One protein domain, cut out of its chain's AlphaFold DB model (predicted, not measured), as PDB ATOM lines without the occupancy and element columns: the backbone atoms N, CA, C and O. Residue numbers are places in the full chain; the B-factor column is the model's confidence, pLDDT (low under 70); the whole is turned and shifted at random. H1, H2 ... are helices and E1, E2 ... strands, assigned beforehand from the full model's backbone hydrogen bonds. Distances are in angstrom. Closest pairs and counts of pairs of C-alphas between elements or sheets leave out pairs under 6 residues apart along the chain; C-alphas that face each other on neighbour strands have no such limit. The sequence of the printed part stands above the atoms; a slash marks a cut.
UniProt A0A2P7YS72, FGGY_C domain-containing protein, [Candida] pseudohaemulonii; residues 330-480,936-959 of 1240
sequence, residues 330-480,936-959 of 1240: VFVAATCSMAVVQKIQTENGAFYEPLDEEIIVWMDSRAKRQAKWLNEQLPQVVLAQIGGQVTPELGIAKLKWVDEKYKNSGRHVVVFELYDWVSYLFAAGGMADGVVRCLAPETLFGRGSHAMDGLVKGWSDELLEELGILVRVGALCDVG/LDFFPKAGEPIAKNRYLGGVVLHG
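This is residues 330 to 480 and 936 to 959 of the 1240 residues of the protein "FGGY_C domain-containing protein" of [Candida] pseudohaemulonii (UniProt A0A2P7YS72). A strongly twisted sheet of four strands forms the core, with helix H3 packed on one face and helix H4 on the other: three layers, helices on both faces of a sheet. H1 packs on H3, with H2 next to it, at one end of the longest axis; towards the opposite end the small hairpin E6 and E7, together with E1, packs on H4. The 175 printed residues have five named helices and seven named strands, in the order E1 E2 E3 H1 H2 H3 E4 H4 E5 H5 E6 E7, and under half of the residues are in them. The larger sheet runs E4 E2 E3 E5, antiparallel throughout; the class is mixed, helices and strands. The whole is compact, with a radius of gyration of the C-alphas of 15.8 A, and spans 45 by 35 by 29 A.

The sheet has inner strands E2, residues 338 to 346, and E3, residues 349 to 360, a hairpin with N 344 and O 351 at 2.8 A. E3 bends by 83 degrees at residue 356. Edge strand E4, residues 412 to 417, is antiparallel to E2, with N 414 and O 341 at 2.8 A. The other edge strand, E5, residues 435 to 437, is antiparallel to E3, with N 352 and O 436 at 2.8 A. H3, residues 395 to 406, is on the sheet at a height of 8.9 A. H4, residues 418 to 428, is on the opposite face. H1, residues 368 to 377, touches residues 397 to 401 of H3 alone; the closest C-alphas, of Ala 371 and Ala 397, are 5.0 A apart. Their tilt is steep at 69 degrees, only just short of about perpendicular, and they run opposite ways. H2, residues 380 to 385, is close to H1 but not clearly touching. E6, residues 945 to 948, and E7, residues 955 to 957, form a hairpin with N 956 and O 947 at 2.8 A; the closest C-alphas of H4 and E7, of Ser 423 and Val 956, are 6.4 A apart. E1, residues 330 to 334, pairs with no named strand. H5, residues 461 to 466, touches no helix. Every O i to N i+4 pair is within hydrogen-bond range in H2, H3, H4 and H5, and 5 of 6 in H1.

E1 begins at C-alpha 330, (100.112, -10.410, -1.998), and E7 ends at C-alpha 957, (95.803, -6.698, -0.645). E3 measures 27.1 A, E2 24.9 A, E4 17.2 A, H3 16.4 A and H4 15.1 A.

The farthest C-alphas, of Glu 347 and Gly 388, are 48.2 A apart. Residues 481 to 935 are not printed, and C-alphas 480 and 936 are 13.9 A apart across this cut. The link from E5 to H5, 23 residues, is long. The mean pLDDT of the printed part is 83.4; residues under 70 include 440 to 444, 477 to 480 and 936 to 938.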
ATOM      1  N   VAL A 330     100.812  -9.483  -1.095       79.62
ATOM      2  CA  VAL A 330     100.112 -10.410  -1.998       79.62
ATOM      3  C   VAL A 330      98.912  -9.712  -2.637       79.62
ATOM      4  O   VAL A 330      98.021  -9.246  -1.926       79.62
ATOM      5  N   PHE A 331      98.841  -9.706  -3.968       82.00
ATOM      6  CA  PHE A 331      97.665  -9.289  -4.739       82.00
ATOM      7  C   PHE A 331      97.143 -10.445  -5.598       82.00
ATOM      8  O   PHE A 331      97.927 -11.175  -6.204       82.00
ATOM      9  N   VAL A 332      95.818 -10.587  -5.686       82.25
ATOM     10  CA  VAL A 332      95.160 -11.673  -6.428       82.25
ATOM     11  C   VAL A 332      94.263 -11.111  -7.531       82.25
ATOM     12  O   VAL A 332      93.404 -10.267  -7.277       82.25
ATOM     13  N   ALA A 333      94.412 -11.628  -8.747       81.12
ATOM     14  CA  ALA A 333      93.485 -11.411  -9.853       81.12
ATOM     15  C   ALA A 333      92.900 -12.762 -10.292       81.12
ATOM     16  O   ALA A 333      93.645 -13.723 -10.449       81.12
ATOM     17  N   ALA A 334      91.585 -12.879 -10.487       80.62
ATOM     18  CA  ALA A 334      90.971 -14.146 -10.910       80.62
ATOM     19  C   ALA A 334      89.792 -13.952 -11.866       80.62
ATOM     20  O   ALA A 334      89.165 -12.901 -11.890       80.62
ATOM     21  N   THR A 335      89.435 -14.987 -12.619       78.81
ATOM     22  CA  THR A 335      88.182 -15.007 -13.397       78.81
ATOM     23  C   THR A 335      86.951 -14.799 -12.498       78.81
ATOM     24  O   THR A 335      86.994 -15.112 -11.306       78.81
ATOM     25  N   CYS A 336      85.818 -14.351 -13.063       81.69
ATOM     26  CA  CYS A 336      84.521 -14.196 -12.365       81.69
ATOM     27  C   CYS A 336      83.805 -15.541 -12.065       81.69
ATOM     28  O   CYS A 336      82.642 -15.806 -12.410       81.69
ATOM     29  N   SER A 337      84.571 -16.414 -11.424       83.81
ATOM     30  CA  SER A 337      84.208 -17.700 -10.845       83.81
ATOM     31  C   SER A 337      83.980 -17.539  -9.341       83.81
ATOM     32  O   SER A 337      84.519 -16.625  -8.723       83.81
ATOM     33  N   MET A 338      83.242 -18.464  -8.732       86.38
ATOM     34  CA  MET A 338      83.027 -18.490  -7.279       86.38
ATOM     35  C   MET A 338      83.498 -19.799  -6.658       86.38
ATOM     36  O   MET A 338      83.335 -20.854  -7.274       86.38
ATOM     37  N   ALA A 339      84.025 -19.723  -5.439       88.62
ATOM     38  CA  ALA A 339      84.293 -20.873  -4.583       88.62
ATOM     39  C   ALA A 339      83.085 -21.133  -3.666       88.62
ATOM     40  O   ALA A 339      82.492 -20.195  -3.131       88.62
ATOM     41  N   VAL A 340      82.712 -22.400  -3.492       89.62
ATOM     42  CA  VAL A 340      81.536 -22.857  -2.740       89.62
ATOM     43  C   VAL A 340      81.997 -23.859  -1.684       89.62
ATOM     44  O   VAL A 340      82.386 -24.982  -2.002       89.62
ATOM     45  N   VAL A 341      81.950 -23.447  -0.420       91.06
ATOM     46  CA  VAL A 341      82.450 -24.220   0.727       91.06
ATOM     47  C   VAL A 341      81.349 -24.443   1.756       91.06
ATOM     48  O   VAL A 341      80.363 -23.708   1.809       91.06
ATOM     49  N   GLN A 342      81.512 -25.451   2.602       92.25
ATOM     50  CA  GLN A 342      80.718 -25.627   3.811       92.25
ATOM     51  C   GLN A 342      81.531 -25.167   5.019       92.25
ATOM     52  O   GLN A 342      82.726 -25.421   5.114       92.25
ATOM     53  N   LYS A 343      80.876 -24.497   5.966       91.38
ATOM     54  CA  LYS A 343      81.426 -24.231   7.291       91.38
ATOM     55  C   LYS A 343      81.146 -25.425   8.204       91.38
ATOM     56  O   LYS A 343      79.994 -25.840   8.341       91.38
ATOM     57  N   ILE A 344      82.186 -25.938   8.846       91.62
ATOM     58  CA  ILE A 344      82.122 -26.980   9.873       91.62
ATOM     59  C   ILE A 344      82.644 -26.449  11.206       91.62
ATOM     60  O   ILE A 344      83.466 -25.534  11.259       91.62
ATOM     61  N   GLN A 345      82.163 -27.049  12.290       90.62
ATOM     62  CA  GLN A 345      82.652 -26.814  13.641       90.62
ATOM     63  C   GLN A 345      83.348 -28.087  14.120       90.62
ATOM     64  O   GLN A 345      82.743 -29.157  14.116       90.62
ATOM     65  N   THR A 346      84.603 -27.966  14.542       86.38
ATOM     66  CA  THR A 346      85.374 -29.040  15.173       86.38
ATOM     67  C   THR A 346      85.833 -28.594  16.563       86.38
ATOM     68  O   THR A 346      85.641 -27.437  16.959       86.38
ATOM     69  N   GLU A 347      86.451 -29.508  17.308       83.12
ATOM     70  CA  GLU A 347      87.075 -29.229  18.610       83.12
ATOM     71  C   GLU A 347      88.187 -28.165  18.493       83.12
ATOM     72  O   GLU A 347      88.348 -27.331  19.377       83.12
ATOM     73  N   ASN A 348      88.871 -28.106  17.342       82.62
ATOM     74  CA  ASN A 348      89.958 -27.162  17.051       82.62
ATOM     75  C   ASN A 348      89.479 -25.793  16.509       82.62
ATOM     76  O   ASN A 348      90.295 -24.966  16.076       82.62
ATOM     77  N   GLY A 349      88.160 -25.556  16.495       87.12
ATOM     78  CA  GLY A 349      87.519 -24.322  16.033       87.12
ATOM     79  C   GLY A 349      86.613 -24.503  14.810       87.12
ATOM     80  O   GLY A 349      86.237 -25.611  14.438       87.12
ATOM     81  N   ALA A 350      86.232 -23.388  14.184       89.69
ATOM     82  CA  ALA A 350      85.469 -23.400  12.938       89.69
ATOM     83  C   ALA A 350      86.407 -23.452  11.719       89.69
ATOM     84  O   ALA A 350      87.448 -22.787  11.701       89.69
ATOM     85  N   PHE A 351      86.017 -24.216  10.699       90.62
ATOM     86  CA  PHE A 351      86.764 -24.397   9.451       90.62
ATOM     87  C   PHE A 351      85.830 -24.365   8.233       90.62
ATOM     88  O   PHE A 351      84.631 -24.614   8.351       90.62
ATOM     89  N   TYR A 352      86.392 -24.086   7.060       91.50
ATOM     90  CA  TYR A 352      85.754 -24.275   5.763       91.50
ATOM     91  C   TYR A 352      86.282 -25.547   5.090       91.50
ATOM     92  O   TYR A 352      87.495 -25.739   5.009       91.50
ATOM     93  N   GLU A 353      85.372 -26.375   4.583       88.81
ATOM     94  CA  GLU A 353      85.642 -27.567   3.769       88.81
ATOM     95  C   GLU A 353      85.078 -27.382   2.339       88.81
ATOM     96  O   GLU A 353      84.016 -26.764   2.175       88.81
ATOM     97  N   PRO A 354      85.743 -27.885   1.282       82.31
ATOM     98  CA  PRO A 354      85.183 -27.904  -0.071       82.31
ATOM     99  C   PRO A 354      83.926 -28.781  -0.186       82.31
ATOM    100  O   PRO A 354      83.766 -29.769   0.528       82.31
ATOM    101  N   LEU A 355      83.035 -28.443  -1.123       79.62
ATOM    102  CA  LEU A 355      81.821 -29.212  -1.429       79.62
ATOM    103  C   LEU A 355      81.905 -29.937  -2.781       79.62
ATOM    104  O   LEU A 355      82.754 -29.640  -3.610       79.62
ATOM    105  N   ASP A 356      80.944 -30.831  -3.045       64.38
ATOM    106  CA  ASP A 356      80.846 -31.662  -4.265       64.38
ATOM    107  C   ASP A 356      80.960 -30.884  -5.606       64.38
ATOM    108  O   ASP A 356      81.230 -31.464  -6.655       64.38
ATOM    109  N   GLU A 357      80.701 -29.571  -5.581       65.56
ATOM    110  CA  GLU A 357      80.883 -28.622  -6.688       65.56
ATOM    111  C   GLU A 357      81.513 -27.321  -6.160       65.56
ATOM    112  O   GLU A 357      80.914 -26.246  -6.189       65.56
ATOM    113  N   GLU A 358      82.722 -27.460  -5.630       73.06
ATOM    114  CA  GLU A 358      83.507 -26.440  -4.924       73.06
ATOM    115  C   GLU A 358      83.886 -25.179  -5.717       73.06
ATOM    116  O   GLU A 358      84.145 -24.153  -5.095       73.06
ATOM    117  N   ILE A 359      83.924 -25.201  -7.057       79.75
ATOM    118  CA  ILE A 359      84.138 -23.995  -7.879       79.75
ATOM    119  C   ILE A 359      83.148 -23.967  -9.047       79.75
ATOM    120  O   ILE A 359      83.077 -24.901  -9.850       79.75
ATOM    121  N   ILE A 360      82.403 -22.864  -9.175       78.06
ATOM    122  CA  ILE A 360      81.483 -22.616 -10.293       78.06
ATOM    123  C   ILE A 360      82.080 -21.529 -11.193       78.06
ATOM    124  O   ILE A 360      82.128 -20.348 -10.835       78.06
ATOM    125  N   VAL A 361      82.549 -21.953 -12.368       75.06
ATOM    126  CA  VAL A 361      83.319 -21.129 -13.312       75.06
ATOM    127  C   VAL A 361      82.508 -19.997 -13.964       75.06
ATOM    128  O   VAL A 361      81.274 -19.971 -13.939       75.06
ATOM    129  N   TRP A 362      83.208 -19.039 -14.573       70.50
ATOM    130  CA  TRP A 362      82.609 -17.862 -15.209       70.50
ATOM    131  C   TRP A 362      81.650 -18.188 -16.369       70.50
ATOM    132  O   TRP A 362      80.570 -17.607 -16.430       70.50
ATOM    133  N   MET A 363      81.986 -19.158 -17.231       66.56
ATOM    134  CA  MET A 363      81.136 -19.595 -18.359       66.56
ATOM    135  C   MET A 363      79.988 -20.546 -17.960       66.56
ATOM    136  O   MET A 363      79.309 -21.104 -18.829       66.56
ATOM    137  N   ASP A 364      79.775 -20.804 -16.666       73.00
ATOM    138  CA  ASP A 364      78.739 -21.740 -16.242       73.00
ATOM    139  C   ASP A 364      77.341 -21.113 -16.331       73.00
ATOM    140  O   ASP A 364      76.927 -20.306 -15.502       73.00
ATOM    141  N   SER A 365      76.589 -21.530 -17.352       74.75
ATOM    142  CA  SER A 365      75.239 -21.033 -17.617       74.75
ATOM    143  C   SER A 365      74.122 -21.838 -16.936       74.75
ATOM    144  O   SER A 365      72.972 -21.726 -17.357       74.75
ATOM    145  N   ARG A 366      74.390 -22.658 -15.904       79.38
ATOM    146  CA  ARG A 366      73.360 -23.491 -15.233       79.38
ATOM    147  C   ARG A 366      72.173 -22.698 -14.676       79.38
ATOM    148  O   ARG A 366      71.046 -23.194 -14.674       79.38
ATOM    149  N   ALA A 367      72.396 -21.454 -14.255       84.81
ATOM    150  CA  ALA A 367      71.448 -20.637 -13.501       84.81
ATOM    151  C   ALA A 367      70.302 -20.016 -14.338       84.81
ATOM    152  O   ALA A 367      69.759 -18.972 -13.983       84.81
ATOM    153  N   LYS A 368      69.901 -20.626 -15.466       84.69
ATOM    154  CA  LYS A 368      68.944 -20.031 -16.432       84.69
ATOM    155  C   LYS A 368      67.568 -19.744 -15.824       84.69
ATOM    156  O   LYS A 368      66.930 -18.759 -16.192       84.69
ATOM    157  N   ARG A 369      67.110 -20.586 -14.886       89.38
ATOM    158  CA  ARG A 369      65.847 -20.381 -14.154       89.38
ATOM    159  C   ARG A 369      65.954 -19.195 -13.198       89.38
ATOM    160  O   ARG A 369      65.054 -18.364 -13.154       89.38
ATOM    161  N   GLN A 370      67.057 -19.129 -12.461       94.69
ATOM    162  CA  GLN A 370      67.321 -18.140 -11.424       94.69
ATOM    163  C   GLN A 370      67.562 -16.762 -12.039       94.69
ATOM    164  O   GLN A 370      66.932 -15.805 -11.613       94.69
ATOM    165  N   ALA A 371      68.354 -16.670 -13.111       90.62
ATOM    166  CA  ALA A 371      68.516 -15.446 -13.891       90.62
ATOM    167  C   ALA A 371      67.170 -14.916 -14.411       90.62
ATOM    168  O   ALA A 371      66.861 -13.740 -14.233       90.62
ATOM    169  N   LYS A 372      66.313 -15.780 -14.980       89.69
ATOM    170  CA  LYS A 372      64.968 -15.357 -15.395       89.69
ATOM    171  C   LYS A 372      64.141 -14.835 -14.211       89.69
ATOM    172  O   LYS A 372      63.500 -13.802 -14.344       89.69
ATOM    173  N   TRP A 373      64.149 -15.532 -13.078       94.69
ATOM    174  CA  TRP A 373      63.390 -15.117 -11.898       94.69
ATOM    175  C   TRP A 373      63.895 -13.788 -11.314       94.69
ATOM    176  O   TRP A 373      63.089 -12.909 -11.034       94.69
ATOM    177  N   LEU A 374      65.214 -13.589 -11.225       94.62
ATOM    178  CA  LEU A 374      65.826 -12.342 -10.750       94.62
ATOM    179  C   LEU A 374      65.475 -11.137 -11.638       94.62
ATOM    180  O   LEU A 374      65.264 -10.050 -11.112       94.62
ATOM    181  N   ASN A 375      65.318 -11.327 -12.954       92.38
ATOM    182  CA  ASN A 375      64.789 -10.292 -13.859       92.38
ATOM    183  C   ASN A 375      63.336  -9.883 -13.564       92.38
ATOM    184  O   ASN A 375      62.906  -8.816 -13.988       92.38
ATOM    185  N   GLU A 376      62.575 -10.723 -12.861       93.56
ATOM    186  CA  GLU A 376      61.208 -10.427 -12.427       93.56
ATOM    187  C   GLU A 376      61.171  -9.833 -10.995       93.56
ATOM    188  O   GLU A 376      60.111  -9.365 -10.586       93.56
ATOM    189  N   GLN A 377      62.287  -9.844 -10.237       94.69
ATOM    190  CA  GLN A 377      62.353  -9.377  -8.835       94.69
ATOM    191  C   GLN A 377      63.263  -8.159  -8.581       94.69
ATOM    192  O   GLN A 377      62.962  -7.357  -7.701       94.69
ATOM    193  N   LEU A 378      64.399  -8.027  -9.277       91.88
ATOM    194  CA  LEU A 378      65.388  -6.987  -8.964       91.88
ATOM    195  C   LEU A 378      64.873  -5.573  -9.297       91.88
ATOM    196  O   LEU A 378      64.201  -5.388 -10.316       91.88
ATOM    197  N   PRO A 379      65.240  -4.545  -8.505       90.06
ATOM    198  CA  PRO A 379      64.894  -3.160  -8.812       90.06
ATOM    199  C   PRO A 379      65.396  -2.727 -10.194       90.06
ATOM    200  O   PRO A 379      66.540  -2.991 -10.565       90.06
ATOM    201  N   GLN A 380      64.580  -1.971 -10.935       89.88
ATOM    202  CA  GLN A 380      64.908  -1.540 -12.302       89.88
ATOM    203  C   GLN A 380      66.211  -0.721 -12.404       89.88
ATOM    204  O   GLN A 380      66.859  -0.747 -13.448       89.88
ATOM    205  N   VAL A 381      66.611  -0.027 -11.331       88.56
ATOM    206  CA  VAL A 381      67.900   0.683 -11.242       88.56
ATOM    207  C   VAL A 381      69.089  -0.285 -11.195       88.56
ATOM    208  O   VAL A 381      70.048  -0.097 -11.937       88.56
ATOM    209  N   VAL A 382      68.982  -1.373 -10.423       88.81
ATOM    210  CA  VAL A 382      69.985  -2.450 -10.382       88.81
ATOM    211  C   VAL A 382      70.055  -3.138 -11.741       88.81
ATOM    212  O   VAL A 382      71.141  -3.298 -12.284       88.81
ATOM    213  N   LEU A 383      68.901  -3.477 -12.334       91.25
ATOM    214  CA  LEU A 383      68.838  -4.068 -13.675       91.25
ATOM    215  C   LEU A 383      69.494  -3.168 -14.731       91.25
ATOM    216  O   LEU A 383      70.253  -3.669 -15.554       91.25
ATOM    217  N   ALA A 384      69.259  -1.852 -14.697       90.75
ATOM    218  CA  ALA A 384      69.902  -0.904 -15.606       90.75
ATOM    219  C   ALA A 384      71.433  -0.886 -15.441       90.75
ATOM    220  O   ALA A 384      72.143  -0.931 -16.441       90.75
ATOM    221  N   GLN A 385      71.935  -0.910 -14.202       89.56
ATOM    222  CA  GLN A 385      73.371  -0.959 -13.898       89.56
ATOM    223  C   GLN A 385      74.043  -2.284 -14.323       89.56
ATOM    224  O   GLN A 385      75.260  -2.333 -14.465       89.56
ATOM    225  N   ILE A 386      73.281  -3.354 -14.580       89.81
ATOM    226  CA  ILE A 386      73.775  -4.619 -15.168       89.81
ATOM    227  C   ILE A 386      73.281  -4.831 -16.613       89.81
ATOM    228  O   ILE A 386      73.044  -5.955 -17.056       89.81
ATOM    229  N   GLY A 387      73.150  -3.748 -17.390       88.25
ATOM    230  CA  GLY A 387      72.894  -3.815 -18.838       88.25
ATOM    231  C   GLY A 387      71.466  -4.201 -19.219       88.25
ATOM    232  O   GLY A 387      71.222  -4.667 -20.329       88.25
ATOM    233  N   GLY A 388      70.519  -4.016 -18.302       89.06
ATOM    234  CA  GLY A 388      69.084  -4.207 -18.501       89.06
ATOM    235  C   GLY A 388      68.539  -5.566 -18.057       89.06
ATOM    236  O   GLY A 388      67.343  -5.646 -17.777       89.06
ATOM    237  N   GLN A 389      69.366  -6.618 -17.958       88.81
ATOM    238  CA  GLN A 389      68.917  -7.935 -17.488       88.81
ATOM    239  C   GLN A 389      70.014  -8.808 -16.856       88.81
ATOM    240  O   GLN A 389      71.145  -8.878 -17.334       88.81
ATOM    241  N   VAL A 390      69.635  -9.576 -15.830       89.88
ATOM    242  CA  VAL A 390      70.442 -10.656 -15.247       89.88
ATOM    243  C   VAL A 390      70.636 -11.769 -16.271       89.88
ATOM    244  O   VAL A 390      69.665 -12.367 -16.743       89.88
ATOM    245  N   THR A 391      71.890 -12.105 -16.560       85.12
ATOM    246  CA  THR A 391      72.249 -13.230 -17.432       85.12
ATOM    247  C   THR A 391      72.587 -14.480 -16.596       85.12
ATOM    248  O   THR A 391      72.884 -14.359 -15.404       85.12
ATOM    249  N   PRO A 392      72.561 -15.702 -17.169       82.44
ATOM    250  CA  PRO A 392      72.877 -16.927 -16.424       82.44
ATOM    251  C   PRO A 392      74.319 -17.023 -15.905       82.44
ATOM    252  O   PRO A 392      74.584 -17.888 -15.078       82.44
ATOM    253  N   GLU A 393      75.230 -16.185 -16.408       79.75
ATOM    254  CA  GLU A 393      76.659 -16.183 -16.059       79.75
ATOM    255  C   GLU A 393      76.975 -15.327 -14.816       79.75
ATOM    256  O   GLU A 393      78.038 -15.501 -14.217       79.75
ATOM    257  N   LEU A 394      76.070 -14.417 -14.419       86.88
ATOM    258  CA  LEU A 394      76.296 -13.479 -13.312       86.88
ATOM    259  C   LEU A 394      76.376 -14.180 -11.948       86.88
ATOM    260  O   LEU A 394      75.679 -15.168 -11.685       86.88
ATOM    261  N   GLY A 395      77.185 -13.613 -11.051       89.94
ATOM    262  CA  GLY A 395      77.378 -14.078  -9.678       89.94
ATOM    263  C   GLY A 395      76.062 -14.257  -8.922       89.94
ATOM    264  O   GLY A 395      75.806 -15.350  -8.432       89.94
ATOM    265  N   ILE A 396      75.170 -13.262  -8.915       92.88
ATOM    266  CA  ILE A 396      73.862 -13.344  -8.236       92.88
ATOM    267  C   ILE A 396      72.963 -14.484  -8.756       92.88
ATOM    268  O   ILE A 396      72.277 -15.144  -7.970       92.88
ATOM    269  N   ALA A 397      72.992 -14.785 -10.059       92.62
ATOM    270  CA  ALA A 397      72.223 -15.896 -10.624       92.62
ATOM    271  C   ALA A 397      72.777 -17.249 -10.152       92.62
ATOM    272  O   ALA A 397      72.013 -18.125  -9.731       92.62
ATOM    273  N   LYS A 398      74.108 -17.395 -10.165       91.38
ATOM    274  CA  LYS A 398      74.817 -18.569  -9.639       91.38
ATOM    275  C   LYS A 398      74.622 -18.708  -8.116       91.38
ATOM    276  O   LYS A 398      74.329 -19.807  -7.653       91.38
ATOM    277  N   LEU A 399      74.631 -17.612  -7.354       93.62
ATOM    278  CA  LEU A 399      74.382 -17.573  -5.906       93.62
ATOM    279  C   LEU A 399      72.972 -18.072  -5.547       93.62
ATOM    280  O   LEU A 399      72.824 -18.950  -4.697       93.62
ATOM    281  N   LYS A 400      71.935 -17.600  -6.258       95.38
ATOM    282  CA  LYS A 400      70.554 -18.094  -6.091       95.38
ATOM    283  C   LYS A 400      70.417 -19.581  -6.453       95.38
ATOM    284  O   LYS A 400      69.587 -20.280  -5.875       95.38
ATOM    285  N   TRP A 401      71.228 -20.078  -7.390       93.69
ATOM    286  CA  TRP A 401      71.277 -21.503  -7.734       93.69
ATOM    287  C   TRP A 401      71.943 -22.342  -6.627       93.69
ATOM    288  O   TRP A 401      71.438 -23.418  -6.307       93.69
ATOM    289  N   VAL A 402      73.015 -21.842  -5.995       92.69
ATOM    290  CA  VAL A 402      73.658 -22.491  -4.835       92.69
ATOM    291  C   VAL A 402      72.709 -22.531  -3.630       92.69
ATOM    292  O   VAL A 402      72.541 -23.601  -3.045       92.69
ATOM    293  N   ASP A 403      72.023 -21.424  -3.315       94.50
ATOM    294  CA  ASP A 403      70.955 -21.380  -2.299       94.50
ATOM    295  C   ASP A 403      69.925 -22.497  -2.523       94.50
ATOM    296  O   ASP A 403      69.675 -23.306  -1.632       94.50
ATOM    297  N   GLU A 404      69.366 -22.595  -3.731       94.56
ATOM    298  CA  GLU A 404      68.334 -23.586  -4.051       94.56
ATOM    299  C   GLU A 404      68.837 -25.032  -4.020       94.56
ATOM    300  O   GLU A 404      68.070 -25.927  -3.664       94.56
ATOM    301  N   LYS A 405      70.107 -25.276  -4.372       91.81
ATOM    302  CA  LYS A 405      70.716 -26.611  -4.314       91.81
ATOM    303  C   LYS A 405      70.915 -27.088  -2.876       91.81
ATOM    304  O   LYS A 405      70.647 -28.252  -2.583       91.81
ATOM    305  N   TYR A 406      71.392 -26.214  -1.990       91.44
ATOM    306  CA  TYR A 406      71.816 -26.607  -0.643       91.44
ATOM    307  C   TYR A 406      70.807 -26.272   0.470       91.44
ATOM    308  O   TYR A 406      70.988 -26.763   1.585       91.44
ATOM    309  N   LYS A 407      69.711 -25.548   0.184       89.44
ATOM    310  CA  LYS A 407      68.695 -25.083   1.160       89.44
ATOM    311  C   LYS A 407      68.233 -26.126   2.183       89.44
ATOM    312  O   LYS A 407      68.051 -25.805   3.350       89.44
ATOM    313  N   ASN A 408      68.059 -27.373   1.740       88.81
ATOM    314  CA  ASN A 408      67.537 -28.480   2.551       88.81
ATOM    315  C   ASN A 408      68.622 -29.492   2.971       88.81
ATOM    316  O   ASN A 408      68.295 -30.580   3.434       88.81
ATOM    317  N   SER A 409      69.907 -29.176   2.777       87.69
ATOM    318  CA  SER A 409      71.019 -30.109   3.034       87.69
ATOM    319  C   SER A 409      71.508 -30.131   4.488       87.69
ATOM    320  O   SER A 409      72.309 -30.989   4.839       87.69
ATOM    321  N   GLY A 410      71.075 -29.177   5.322       87.75
ATOM    322  CA  GLY A 410      71.584 -28.985   6.689       87.75
ATOM    323  C   GLY A 410      73.000 -28.389   6.771       87.75
ATOM    324  O   GLY A 410      73.491 -28.137   7.867       87.75
ATOM    325  N   ARG A 411      73.649 -28.144   5.627       89.44
ATOM    326  CA  ARG A 411      75.021 -27.634   5.510       89.44
ATOM    327  C   ARG A 411      75.060 -26.110   5.646       89.44
ATOM    328  O   ARG A 411      74.279 -25.415   4.996       89.44
ATOM    329  N   HIS A 412      76.013 -25.575   6.411       90.25
ATOM    330  CA  HIS A 412      76.250 -24.128   6.501       90.25
ATOM    331  C   HIS A 412      77.100 -23.648   5.313       90.25
ATOM    332  O   HIS A 412      78.305 -23.428   5.435       90.25
ATOM    333  N   VAL A 413      76.485 -23.551   4.133       91.88
ATOM    334  CA  VAL A 413      77.183 -23.197   2.885       91.88
ATOM    335  C   VAL A 413      77.551 -21.710   2.847       91.88
ATOM    336  O   VAL A 413      76.737 -20.848   3.187       91.88
ATOM    337  N   VAL A 414      78.775 -21.425   2.401       90.88
ATOM    338  CA  VAL A 414      79.334 -20.082   2.205       90.88
ATOM    339  C   VAL A 414      79.941 -19.989   0.801       90.88
ATOM    340  O   VAL A 414      80.572 -20.936   0.327       90.88
ATOM    341  N   VAL A 415      79.734 -18.864   0.116       91.38
ATOM    342  CA  VAL A 415      80.200 -18.630  -1.263       91.38
ATOM    343  C   VAL A 415      81.114 -17.412  -1.318       91.38
ATOM    344  O   VAL A 415      80.726 -16.335  -0.877       91.38
ATOM    345  N   PHE A 416      82.302 -17.567  -1.892       90.81
ATOM    346  CA  PHE A 416      83.294 -16.505  -2.077       90.81
ATOM    347  C   PHE A 416      83.485 -16.211  -3.574       90.81
ATOM    348  O   PHE A 416      83.394 -17.119  -4.401       90.81
ATOM    349  N   GLU A 417      83.835 -14.974  -3.936       89.62
ATOM    350  CA  GLU A 417      84.477 -14.709  -5.237       89.62
ATOM    351  C   GLU A 417      85.838 -15.422  -5.298       89.62
ATOM    352  O   GLU A 417      86.537 -15.488  -4.287       89.62
ATOM    353  N   LEU A 418      86.251 -15.941  -6.461       88.00
ATOM    354  CA  LEU A 418      87.460 -16.776  -6.545       88.00
ATOM    355  C   LEU A 418      88.748 -16.028  -6.149       88.00
ATOM    356  O   LEU A 418      89.609 -16.616  -5.494       88.00
ATOM    357  N   TYR A 419      88.872 -14.735  -6.477       87.44
ATOM    358  CA  TYR A 419      90.014 -13.926  -6.027       87.44
ATOM    359  C   TYR A 419      90.000 -13.730  -4.501       87.44
ATOM    360  O   TYR A 419      91.036 -13.852  -3.856       87.44
ATOM    361  N   ASP A 420      88.823 -13.485  -3.914       88.69
ATOM    362  CA  ASP A 420      88.665 -13.202  -2.484       88.69
ATOM    363  C   ASP A 420      88.838 -14.481  -1.646       88.69
ATOM    364  O   ASP A 420      89.401 -14.418  -0.560       88.69
ATOM    365  N   TRP A 421      88.463 -15.653  -2.181       89.88
ATOM    366  CA  TRP A 421      88.792 -16.968  -1.613       89.88
ATOM    367  C   TRP A 421      90.304 -17.217  -1.571       89.88
ATOM    368  O   TRP A 421      90.833 -17.672  -0.561       89.88
ATOM    369  N   VAL A 422      91.024 -16.891  -2.646       88.06
ATOM    370  CA  VAL A 422      92.479 -17.080  -2.689       88.06
ATOM    371  C   VAL A 422      93.199 -16.073  -1.783       88.06
ATOM    372  O   VAL A 422      94.063 -16.482  -1.011       88.06
ATOM    373  N   SER A 423      92.782 -14.801  -1.752       88.06
ATOM    374  CA  SER A 423      93.220 -13.837  -0.726       88.06
ATOM    375  C   SER A 423      92.933 -14.343   0.697       88.06
ATOM    376  O   SER A 423      93.769 -14.205   1.593       88.06
ATOM    377  N   TYR A 424      91.772 -14.969   0.910       89.62
ATOM    378  CA  TYR A 424      91.376 -15.553   2.189       89.62
ATOM    379  C   TYR A 424      92.283 -16.725   2.609       89.62
ATOM    380  O   TYR A 424      92.640 -16.801   3.782       89.62
ATOM    381  N   LEU A 425      92.733 -17.583   1.682       88.81
ATOM    382  CA  LEU A 425      93.703 -18.651   1.978       88.81
ATOM    383  C   LEU A 425      95.012 -18.080   2.561       88.81
ATOM    384  O   LEU A 425      95.447 -18.526   3.625       88.81
ATOM    385  N   PHE A 426      95.587 -17.036   1.953       87.56
ATOM    386  CA  PHE A 426      96.776 -16.353   2.495       87.56
ATOM    387  C   PHE A 426      96.532 -15.742   3.883       87.56
ATOM    388  O   PHE A 426      97.380 -15.844   4.772       87.56
ATOM    389  N   ALA A 427      95.362 -15.140   4.105       88.75
ATOM    390  CA  ALA A 427      94.991 -14.578   5.405       88.75
ATOM    391  C   ALA A 427      94.723 -15.649   6.482       88.75
ATOM    392  O   ALA A 427      94.899 -15.383   7.673       88.75
ATOM    393  N   ALA A 428      94.296 -16.853   6.090       89.00
ATOM    394  CA  ALA A 428      94.002 -17.963   6.995       89.00
ATOM    395  C   ALA A 428      95.255 -18.748   7.426       89.00
ATOM    396  O   ALA A 428      95.251 -19.328   8.514       89.00
ATOM    397  N   GLY A 429      96.316 -18.724   6.610       84.88
ATOM    398  CA  GLY A 429      97.519 -19.555   6.771       84.88
ATOM    399  C   GLY A 429      97.549 -20.779   5.847       84.88
ATOM    400  O   GLY A 429      98.261 -21.737   6.130       84.88
ATOM    401  N   GLY A 430      96.776 -20.754   4.758       85.38
ATOM    402  CA  GLY A 430      96.639 -21.841   3.791       85.38
ATOM    403  C   GLY A 430      95.541 -22.855   4.123       85.38
ATOM    404  O   GLY A 430      94.749 -22.675   5.051       85.38
ATOM    405  N   MET A 431      95.491 -23.926   3.329       82.19
ATOM    406  CA  MET A 431      94.666 -25.112   3.573       82.19
ATOM    407  C   MET A 431      95.540 -26.243   4.135       82.19
ATOM    408  O   MET A 431      96.607 -26.519   3.588       82.19
ATOM    409  N   ALA A 432      95.065 -26.919   5.182       75.38
ATOM    410  CA  ALA A 432      95.694 -28.093   5.790       75.38
ATOM    411  C   ALA A 432      94.641 -29.200   5.955       75.38
ATOM    412  O   ALA A 432      93.482 -28.896   6.223       75.38
ATOM    413  N   ASP A 433      95.008 -30.464   5.740       77.19
ATOM    414  CA  ASP A 433      94.108 -31.631   5.844       77.19
ATOM    415  C   ASP A 433      92.776 -31.503   5.063       77.19
ATOM    416  O   ASP A 433      91.751 -32.073   5.429       77.19
ATOM    417  N   GLY A 434      92.787 -30.739   3.963       78.44
ATOM    418  CA  GLY A 434      91.606 -30.459   3.135       78.44
ATOM    419  C   GLY A 434      90.687 -29.344   3.655       78.44
ATOM    420  O   GLY A 434      89.670 -29.069   3.024       78.44
ATOM    421  N   VAL A 435      91.036 -28.680   4.763       85.12
ATOM    422  CA  VAL A 435      90.229 -27.631   5.405       85.12
ATOM    423  C   VAL A 435      90.996 -26.318   5.599       85.12
ATOM    424  O   VAL A 435      92.225 -26.269   5.615       85.12
ATOM    425  N   VAL A 436      90.258 -25.218   5.754       89.44
ATOM    426  CA  VAL A 436      90.799 -23.861   5.942       89.44
ATOM    427  C   VAL A 436      90.234 -23.267   7.227       89.44
ATOM    428  O   VAL A 436      89.028 -23.323   7.447       89.44
ATOM    429  N   ARG A 437      91.062 -22.668   8.090       88.69
ATOM    430  CA  ARG A 437      90.582 -22.064   9.348       88.69
ATOM    431  C   ARG A 437      89.586 -20.925   9.074       88.69
ATOM    432  O   ARG A 437      89.838 -20.075   8.221       88.69
ATOM    433  N   CYS A 438      88.485 -20.858   9.827       88.88
ATOM    434  CA  CYS A 438      87.596 -19.696   9.803       88.88
ATOM    435  C   CYS A 438      88.241 -18.491  10.508       88.88
ATOM    436  O   CYS A 438      88.592 -18.549  11.686       88.88
ATOM    437  N   LEU A 439      88.344 -17.379   9.785       82.25
ATOM    438  CA  LEU A 439      88.593 -16.042  10.306       82.25
ATOM    439  C   LEU A 439      87.238 -15.425  10.680       82.25
ATOM    440  O   LEU A 439      86.231 -15.689  10.023       82.25
ATOM    441  N   ALA A 440      87.197 -14.656  11.765       62.75
ATOM    442  CA  ALA A 440      85.948 -14.140  12.316       62.75
ATOM    443  C   ALA A 440      85.669 -12.689  11.880       62.75
ATOM    444  O   ALA A 440      86.616 -11.902  11.863       62.75
ATOM    445  N   PRO A 441      84.395 -12.290  11.689       53.00
ATOM    446  CA  PRO A 441      83.213 -13.083  11.330       53.00
ATOM    447  C   PRO A 441      82.886 -12.969   9.823       53.00
ATOM    448  O   PRO A 441      83.561 -12.271   9.074       53.00
ATOM    449  N   GLU A 442      81.814 -13.629   9.376       60.75
ATOM    450  CA  GLU A 442      81.241 -13.387   8.042       60.75
ATOM    451  C   GLU A 442      80.798 -11.920   7.897       60.75
ATOM    452  O   GLU A 442      80.142 -11.365   8.781       60.75
ATOM    453  N   THR A 443      81.179 -11.295   6.782       60.84
ATOM    454  CA  THR A 443      80.903  -9.886   6.482       60.84
ATOM    455  C   THR A 443      79.422  -9.647   6.192       60.84
ATOM    456  O   THR A 443      78.827 -10.380   5.406       60.84
ATOM    457  N   LEU A 444      78.858  -8.580   6.767       63.19
ATOM    458  CA  LEU A 444      77.531  -8.069   6.415       63.19
ATOM    459  C   LEU A 444      77.667  -6.765   5.624       63.19
ATOM    460  O   LEU A 444      78.474  -5.898   5.978       63.19
ATOM    461  N   PHE A 445      76.871  -6.613   4.572       73.56
ATOM    462  CA  PHE A 445      76.923  -5.452   3.684       73.56
ATOM    463  C   PHE A 445      75.777  -4.480   3.983       73.56
ATOM    464  O   PHE A 445      74.613  -4.872   4.049       73.56
ATOM    465  N   GLY A 446      76.123  -3.203   4.184       68.50
ATOM    466  CA  GLY A 446      75.195  -2.168   4.639       68.50
ATOM    467  C   GLY A 446      74.019  -1.906   3.694       68.50
ATOM    468  O   GLY A 446      74.146  -1.961   2.470       68.50
ATOM    469  N   ARG A 447      72.864  -1.573   4.280       69.69
ATOM    470  CA  ARG A 447      71.592  -1.370   3.577       69.69
ATOM    471  C   ARG A 447      71.713  -0.448   2.363       69.69
ATOM    472  O   ARG A 447      72.031   0.731   2.501       69.69
ATOM    473  N   GLY A 448      71.358  -0.965   1.188       67.50
ATOM    474  CA  GLY A 448      71.447  -0.226  -0.074       67.50
ATOM    475  C   GLY A 448      72.779  -0.389  -0.811       67.50
ATOM    476  O   GLY A 448      72.950   0.211  -1.867       67.50
ATOM    477  N   SER A 449      73.701  -1.223  -0.319       75.88
ATOM    478  CA  SER A 449      74.834  -1.668  -1.127       75.88
ATOM    479  C   SER A 449      74.373  -2.600  -2.255       75.88
ATOM    480  O   SER A 449      73.450  -3.418  -2.104       75.88
ATOM    481  N   HIS A 450      75.055  -2.499  -3.391       76.94
ATOM    482  CA  HIS A 450      74.856  -3.348  -4.558       76.94
ATOM    483  C   HIS A 450      76.205  -3.881  -5.037       76.94
ATOM    484  O   HIS A 450      77.202  -3.150  -5.054       76.94
ATOM    485  N   ALA A 451      76.232  -5.155  -5.435       84.00
ATOM    486  CA  ALA A 451      77.435  -5.757  -5.985       84.00
ATOM    487  C   ALA A 451      77.818  -5.074  -7.302       84.00
ATOM    488  O   ALA A 451      76.969  -4.813  -8.159       84.00
ATOM    489  N   MET A 452      79.116  -4.850  -7.479       85.25
ATOM    490  CA  MET A 452      79.683  -4.579  -8.795       85.25
ATOM    491  C   MET A 452      79.334  -5.732  -9.746       85.25
ATOM    492  O   MET A 452      79.287  -6.876  -9.306       85.25
ATOM    493  N   ASP A 453      79.091  -5.442 -11.024       77.38
ATOM    494  CA  ASP A 453      79.011  -6.403 -12.143       77.38
ATOM    495  C   ASP A 453      78.160  -7.674 -11.930       77.38
ATOM    496  O   ASP A 453      78.390  -8.723 -12.529       77.38
ATOM    497  N   GLY A 454      77.171  -7.612 -11.034       74.38
ATOM    498  CA  GLY A 454      76.358  -8.769 -10.664       74.38
ATOM    499  C   GLY A 454      77.109  -9.885  -9.921       74.38
ATOM    500  O   GLY A 454      76.631 -11.021  -9.944       74.38
ATOM    501  N   LEU A 455      78.251  -9.588  -9.286       86.06
ATOM    502  CA  LEU A 455      79.065 -10.493  -8.450       86.06
ATOM    503  C   LEU A 455      78.289 -11.075  -7.251       86.06
ATOM    504  O   LEU A 455      77.128 -10.739  -7.036       86.06
ATOM    505  N   VAL A 456      78.898 -11.962  -6.456       85.56
ATOM    506  CA  VAL A 456      78.317 -12.386  -5.163       85.56
ATOM    507  C   VAL A 456      78.598 -11.380  -4.048       85.56
ATOM    508  O   VAL A 456      77.745 -11.164  -3.191       85.56
ATOM    509  N   LYS A 457      79.773 -10.738  -4.070       86.38
ATOM    510  CA  LYS A 457      80.241  -9.817  -3.023       86.38
ATOM    511  C   LYS A 457      79.665  -8.408  -3.218       86.38
ATOM    512  O   LYS A 457      79.783  -7.836  -4.298       86.38
ATOM    513  N   GLY A 458      79.095  -7.828  -2.157       84.62
ATOM    514  CA  GLY A 458      78.625  -6.433  -2.123       84.62
ATOM    515  C   GLY A 458      77.106  -6.219  -2.189       84.62
ATOM    516  O   GLY A 458      76.658  -5.082  -2.038       84.62
ATOM    517  N   TRP A 459      76.295  -7.265  -2.373       87.69
ATOM    518  CA  TRP A 459      74.843  -7.162  -2.168       87.69
ATOM    519  C   TRP A 459      74.521  -6.966  -0.690       87.69
ATOM    520  O   TRP A 459      75.028  -7.714   0.140       87.69
ATOM    521  N   SER A 460      73.651  -6.003  -0.389       87.00
ATOM    522  CA  SER A 460      73.126  -5.789   0.963       87.00
ATOM    523  C   SER A 460      72.346  -7.011   1.452       87.00
ATOM    524  O   SER A 460      71.577  -7.608   0.690       87.00
ATOM    525  N   ASP A 461      72.529  -7.373   2.724       84.75
ATOM    526  CA  ASP A 461      71.891  -8.556   3.311       84.75
ATOM    527  C   ASP A 461      70.359  -8.486   3.225       84.75
ATOM    528  O   ASP A 461      69.730  -9.504   2.945       84.75
ATOM    529  N   GLU A 462      69.746  -7.301   3.359       87.88
ATOM    530  CA  GLU A 462      68.290  -7.170   3.220       87.88
ATOM    531  C   GLU A 462      67.799  -7.538   1.815       87.88
ATOM    532  O   GLU A 462      66.759  -8.177   1.685       87.88
ATOM    533  N   LEU A 463      68.551  -7.199   0.759       89.12
ATOM    534  CA  LEU A 463      68.187  -7.565  -0.614       89.12
ATOM    535  C   LEU A 463      68.368  -9.070  -0.859       89.12
ATOM    536  O   LEU A 463      67.580  -9.673  -1.587       89.12
ATOM    537  N   LEU A 464      69.376  -9.703  -0.251       91.31
ATOM    538  CA  LEU A 464      69.535 -11.159  -0.320       91.31
ATOM    539  C   LEU A 464      68.391 -11.877   0.415       91.31
ATOM    540  O   LEU A 464      67.815 -12.816  -0.140       91.31
ATOM    541  N   GLU A 465      67.996 -11.395   1.597       91.12
ATOM    542  CA  GLU A 465      66.858 -11.924   2.358       91.12
ATOM    543  C   GLU A 465      65.513 -11.693   1.637       91.12
ATOM    544  O   GLU A 465      64.718 -12.632   1.537       91.12
ATOM    545  N   GLU A 466      65.278 -10.517   1.033       91.88
ATOM    546  CA  GLU A 466      64.110 -10.233   0.173       91.88
ATOM    547  C   GLU A 466      64.044 -11.166  -1.052       91.88
ATOM    548  O   GLU A 466      62.968 -11.639  -1.427       91.88
ATOM    549  N   LEU A 467      65.194 -11.503  -1.647       92.88
ATOM    550  CA  LEU A 467      65.310 -12.482  -2.736       92.88
ATOM    551  C   LEU A 467      65.302 -13.948  -2.249       92.88
ATOM    552  O   LEU A 467      65.436 -14.875  -3.056       92.88
ATOM    553  N   GLY A 468      65.162 -14.190  -0.943       92.62
ATOM    554  CA  GLY A 468      65.170 -15.523  -0.341       92.62
ATOM    555  C   GLY A 468      66.487 -16.290  -0.518       92.62
ATOM    556  O   GLY A 468      66.470 -17.525  -0.461       92.62
ATOM    557  N   ILE A 469      67.594 -15.581  -0.764       93.38
ATOM    558  CA  ILE A 469      68.970 -16.089  -0.822       93.38
ATOM    559  C   ILE A 469      69.491 -16.143   0.617       93.38
ATOM    560  O   ILE A 469      69.758 -15.109   1.216       93.38
ATOM    561  N   LEU A 470      69.621 -17.348   1.179       89.56
ATOM    562  CA  LEU A 470      70.040 -17.539   2.578       89.56
ATOM    563  C   LEU A 470      71.461 -18.110   2.712       89.56
ATOM    564  O   LEU A 470      71.984 -18.211   3.821       89.56
ATOM    565  N   VAL A 471      72.086 -18.490   1.593       89.31
ATOM    566  CA  VAL A 471      73.506 -18.859   1.543       89.31
ATOM    567  C   VAL A 471      74.366 -17.630   1.853       89.31
ATOM    568  O   VAL A 471      74.134 -16.554   1.303       89.31
ATOM    569  N   ARG A 472      75.351 -17.776   2.745       86.19
ATOM    570  CA  ARG A 472      76.198 -16.651   3.169       86.19
ATOM    571  C   ARG A 472      77.242 -16.332   2.107       86.19
ATOM    572  O   ARG A 472      77.794 -17.235   1.478       86.19
ATOM    573  N   VAL A 473      77.536 -15.048   1.930       87.44
ATOM    574  CA  VAL A 473      78.651 -14.598   1.093       87.44
ATOM    575  C   VAL A 473      79.879 -14.437   1.981       87.44
ATOM    576  O   VAL A 473      79.874 -13.660   2.932       87.44
ATOM    577  N   GLY A 474      80.924 -15.200   1.685       84.19
ATOM    578  CA  GLY A 474      82.218 -15.073   2.333       84.19
ATOM    579  C   GLY A 474      82.984 -13.891   1.754       84.19
ATOM    580  O   GLY A 474      83.025 -13.706   0.535       84.19
ATOM    581  N   ALA A 475      83.597 -13.094   2.625       75.75
ATOM    582  CA  ALA A 475      84.454 -11.992   2.224       75.75
ATOM    583  C   ALA A 475      85.622 -11.805   3.198       75.75
ATOM    584  O   ALA A 475      85.465 -11.968   4.409       75.75
ATOM    585  N   LEU A 476      86.793 -11.438   2.673       72.50
ATOM    586  CA  LEU A 476      87.939 -11.035   3.485       72.50
ATOM    587  C   LEU A 476      87.888  -9.519   3.739       72.50
ATOM    588  O   LEU A 476      88.395  -8.726   2.946       72.50
ATOM    589  N   CYS A 477      87.231  -9.108   4.825       56.91
ATOM    590  CA  CYS A 477      87.117  -7.706   5.237       56.91
ATOM    591  C   CYS A 477      87.218  -7.586   6.768       56.91
ATOM    592  O   CYS A 477      86.614  -8.377   7.486       56.91
ATOM    593  N   ASP A 478      87.987  -6.605   7.252       46.78
ATOM    594  CA  ASP A 478      88.206  -6.302   8.677       46.78
ATOM    595  C   ASP A 478      88.706  -7.461   9.569       46.78
ATOM    596  O   ASP A 478      88.390  -7.549  10.757       46.78
ATOM    597  N   VAL A 479      89.633  -8.288   9.061       44.06
ATOM    598  CA  VAL A 479      90.407  -9.231   9.903       44.06
ATOM    599  C   VAL A 479      91.539  -8.515  10.671       44.06
ATOM    600  O   VAL A 479      92.702  -8.918  10.643       44.06
ATOM    601  N   GLY A 480      91.183  -7.432  11.366       37.88
ATOM    602  CA  GLY A 480      91.945  -6.835  12.465       37.88
ATOM    603  C   GLY A 480      93.373  -6.364  12.164       37.88
ATOM    604  O   GLY A 480      94.329  -6.920  12.703       37.88
ATOM    605  N   LEU A 936      79.580  -3.327   6.943       51.09
ATOM    606  CA  LEU A 936      80.438  -2.531   6.070       51.09
ATOM    607  C   LEU A 936      79.647  -1.391   5.422       51.09
ATOM    608  O   LEU A 936      78.863  -1.617   4.499       51.09
ATOM    609  N   ASP A 937      79.962  -0.166   5.842       49.12
ATOM    610  CA  ASP A 937      79.677   1.065   5.088       49.12
ATOM    611  C   ASP A 937      80.697   1.288   3.941       49.12
ATOM    612  O   ASP A 937      80.538   2.200   3.130       49.12
ATOM    613  N   PHE A 938      81.767   0.480   3.867       57.41
ATOM    614  CA  PHE A 938      82.887   0.657   2.935       57.41
ATOM    615  C   PHE A 938      83.294  -0.656   2.251       57.41
ATOM    616  O   PHE A 938      83.551  -1.662   2.909       57.41
ATOM    617  N   PHE A 939      83.399  -0.626   0.920       70.81
ATOM    618  CA  PHE A 939      83.946  -1.711   0.101       70.81
ATOM    619  C   PHE A 939      85.408  -1.365  -0.255       70.81
ATOM    620  O   PHE A 939      85.605  -0.350  -0.939       70.81
ATOM    621  N   PRO A 940      86.414  -2.154   0.184       77.56
ATOM    622  CA  PRO A 940      87.827  -1.886  -0.098       77.56
ATOM    623  C   PRO A 940      88.114  -1.761  -1.594       77.56
ATOM    624  O   PRO A 940      87.588  -2.526  -2.400       77.56
ATOM    625  N   LYS A 941      88.961  -0.810  -1.986       84.62
ATOM    626  CA  LYS A 941      89.374  -0.650  -3.387       84.62
ATOM    627  C   LYS A 941      90.460  -1.656  -3.738       84.62
ATOM    628  O   LYS A 941      91.232  -2.090  -2.883       84.62
ATOM    629  N   ALA A 942      90.544  -2.019  -5.015       85.38
ATOM    630  CA  ALA A 942      91.554  -2.973  -5.460       85.38
ATOM    631  C   ALA A 942      92.974  -2.455  -5.147       85.38
ATOM    632  O   ALA A 942      93.352  -1.316  -5.458       85.38
ATOM    633  N   GLY A 943      93.759  -3.298  -4.481       81.50
ATOM    634  CA  GLY A 943      95.080  -2.944  -3.981       81.50
ATOM    635  C   GLY A 943      95.100  -2.131  -2.683       81.50
ATOM    636  O   GLY A 943      96.059  -1.391  -2.482       81.50
ATOM    637  N   GLU A 944      94.057  -2.177  -1.854       83.94
ATOM    638  CA  GLU A 944      94.099  -1.715  -0.455       83.94
ATOM    639  C   GLU A 944      94.386  -2.909   0.485       83.94
ATOM    640  O   GLU A 944      93.854  -3.993   0.236       83.94
ATOM    641  N   PRO A 945      95.218  -2.781   1.539       84.38
ATOM    642  CA  PRO A 945      95.470  -3.875   2.485       84.38
ATOM    643  C   PRO A 945      94.212  -4.282   3.266       84.38
ATOM    644  O   PRO A 945      93.529  -3.426   3.823       84.38
ATOM    645  N   ILE A 946      93.930  -5.587   3.345       83.50
ATOM    646  CA  ILE A 946      92.723  -6.137   4.003       83.50
ATOM    647  C   ILE A 946      93.005  -7.190   5.083       83.50
ATOM    648  O   ILE A 946      92.146  -7.434   5.932       83.50
ATOM    649  N   ALA A 947      94.192  -7.803   5.093       86.25
ATOM    650  CA  ALA A 947      94.615  -8.723   6.148       86.25
ATOM    651  C   ALA A 947      96.145  -8.815   6.251       86.25
ATOM    652  O   ALA A 947      96.869  -8.447   5.325       86.25
ATOM    653  N   LYS A 948      96.640  -9.374   7.359       86.19
ATOM    654  CA  LYS A 948      98.010  -9.905   7.434       86.19
ATOM    655  C   LYS A 948      98.070 -11.247   6.705       86.19
ATOM    656  O   LYS A 948      97.198 -12.091   6.917       86.19
ATOM    657  N   ASN A 949      99.093 -11.456   5.887       85.94
ATOM    658  CA  ASN A 949      99.361 -12.743   5.255       85.94
ATOM    659  C   ASN A 949      99.977 -13.684   6.300       85.94
ATOM    660  O   ASN A 949     101.064 -13.425   6.813       85.94
ATOM    661  N   ARG A 950      99.267 -14.763   6.641       85.00
ATOM    662  CA  ARG A 950      99.700 -15.753   7.643       85.00
ATOM    663  C   ARG A 950     100.455 -16.933   7.032       85.00
ATOM    664  O   ARG A 950     100.883 -17.802   7.782       85.00
ATOM    665  N   TYR A 951     100.579 -16.980   5.706       84.19
ATOM    666  CA  TYR A 951     101.262 -18.058   4.995       84.19
ATOM    667  C   TYR A 951     102.716 -17.692   4.654       84.19
ATOM    668  O   TYR A 951     103.617 -18.426   5.039       84.19
ATOM    669  N   LEU A 952     102.957 -16.530   4.025       78.75
ATOM    670  CA  LEU A 952     104.318 -16.054   3.675       78.75
ATOM    671  C   LEU A 952     104.827 -14.905   4.568       78.75
ATOM    672  O   LEU A 952     105.981 -14.500   4.469       78.75
ATOM    673  N   GLY A 953     103.967 -14.343   5.423       77.62
ATOM    674  CA  GLY A 953     104.222 -13.060   6.082       77.62
ATOM    675  C   GLY A 953     103.881 -11.850   5.200       77.62
ATOM    676  O   GLY A 953     103.510 -11.983   4.032       77.62
ATOM    677  N   GLY A 954     103.950 -10.654   5.789       83.62
ATOM    678  CA  GLY A 954     103.545  -9.404   5.138       83.62
ATOM    679  C   GLY A 954     102.024  -9.221   5.051       83.62
ATOM    680  O   GLY A 954     101.291  -9.539   5.997       83.62
ATOM    681  N   VAL A 955     101.529  -8.680   3.934       84.81
ATOM    682  CA  VAL A 955     100.138  -8.203   3.795       84.81
ATOM    683  C   VAL A 955      99.381  -8.854   2.638       84.81
ATOM    684  O   VAL A 955      99.946  -9.162   1.594       84.81
ATOM    685  N   VAL A 956      98.069  -9.029   2.807       85.50
ATOM    686  CA  VAL A 956      97.139  -9.385   1.727       85.50
ATOM    687  C   VAL A 956      96.411  -8.120   1.284       85.50
ATOM    688  O   VAL A 956      95.742  -7.466   2.090       85.50
ATOM    689  N   LEU A 957      96.532  -7.784   0.002       85.56
ATOM    690  CA  LEU A 957      95.803  -6.698  -0.645       85.56
ATOM    691  C   LEU A 957      94.459  -7.199  -1.185       85.56
ATOM    692  O   LEU A 957      94.313  -8.370  -1.548       85.56
ATOM    693  N   HIS A 958      93.474  -6.306  -1.282       86.56
ATOM    694  CA  HIS A 958      92.205  -6.628  -1.916       86.56
ATOM    695  C   HIS A 958      92.412  -6.866  -3.410       86.56
ATOM    696  O   HIS A 958      92.825  -5.962  -4.143       86.56
ATOM    697  N   GLY A 959      92.153  -8.102  -3.832       85.81
ATOM    698  CA  GLY A 959      92.224  -8.518  -5.224       85.81
ATOM    699  C   GLY A 959      91.106  -7.938  -6.090       85.81
ATOM    700  O   GLY A 959      90.323  -7.090  -5.663       85.81
TER     701      GLY A 959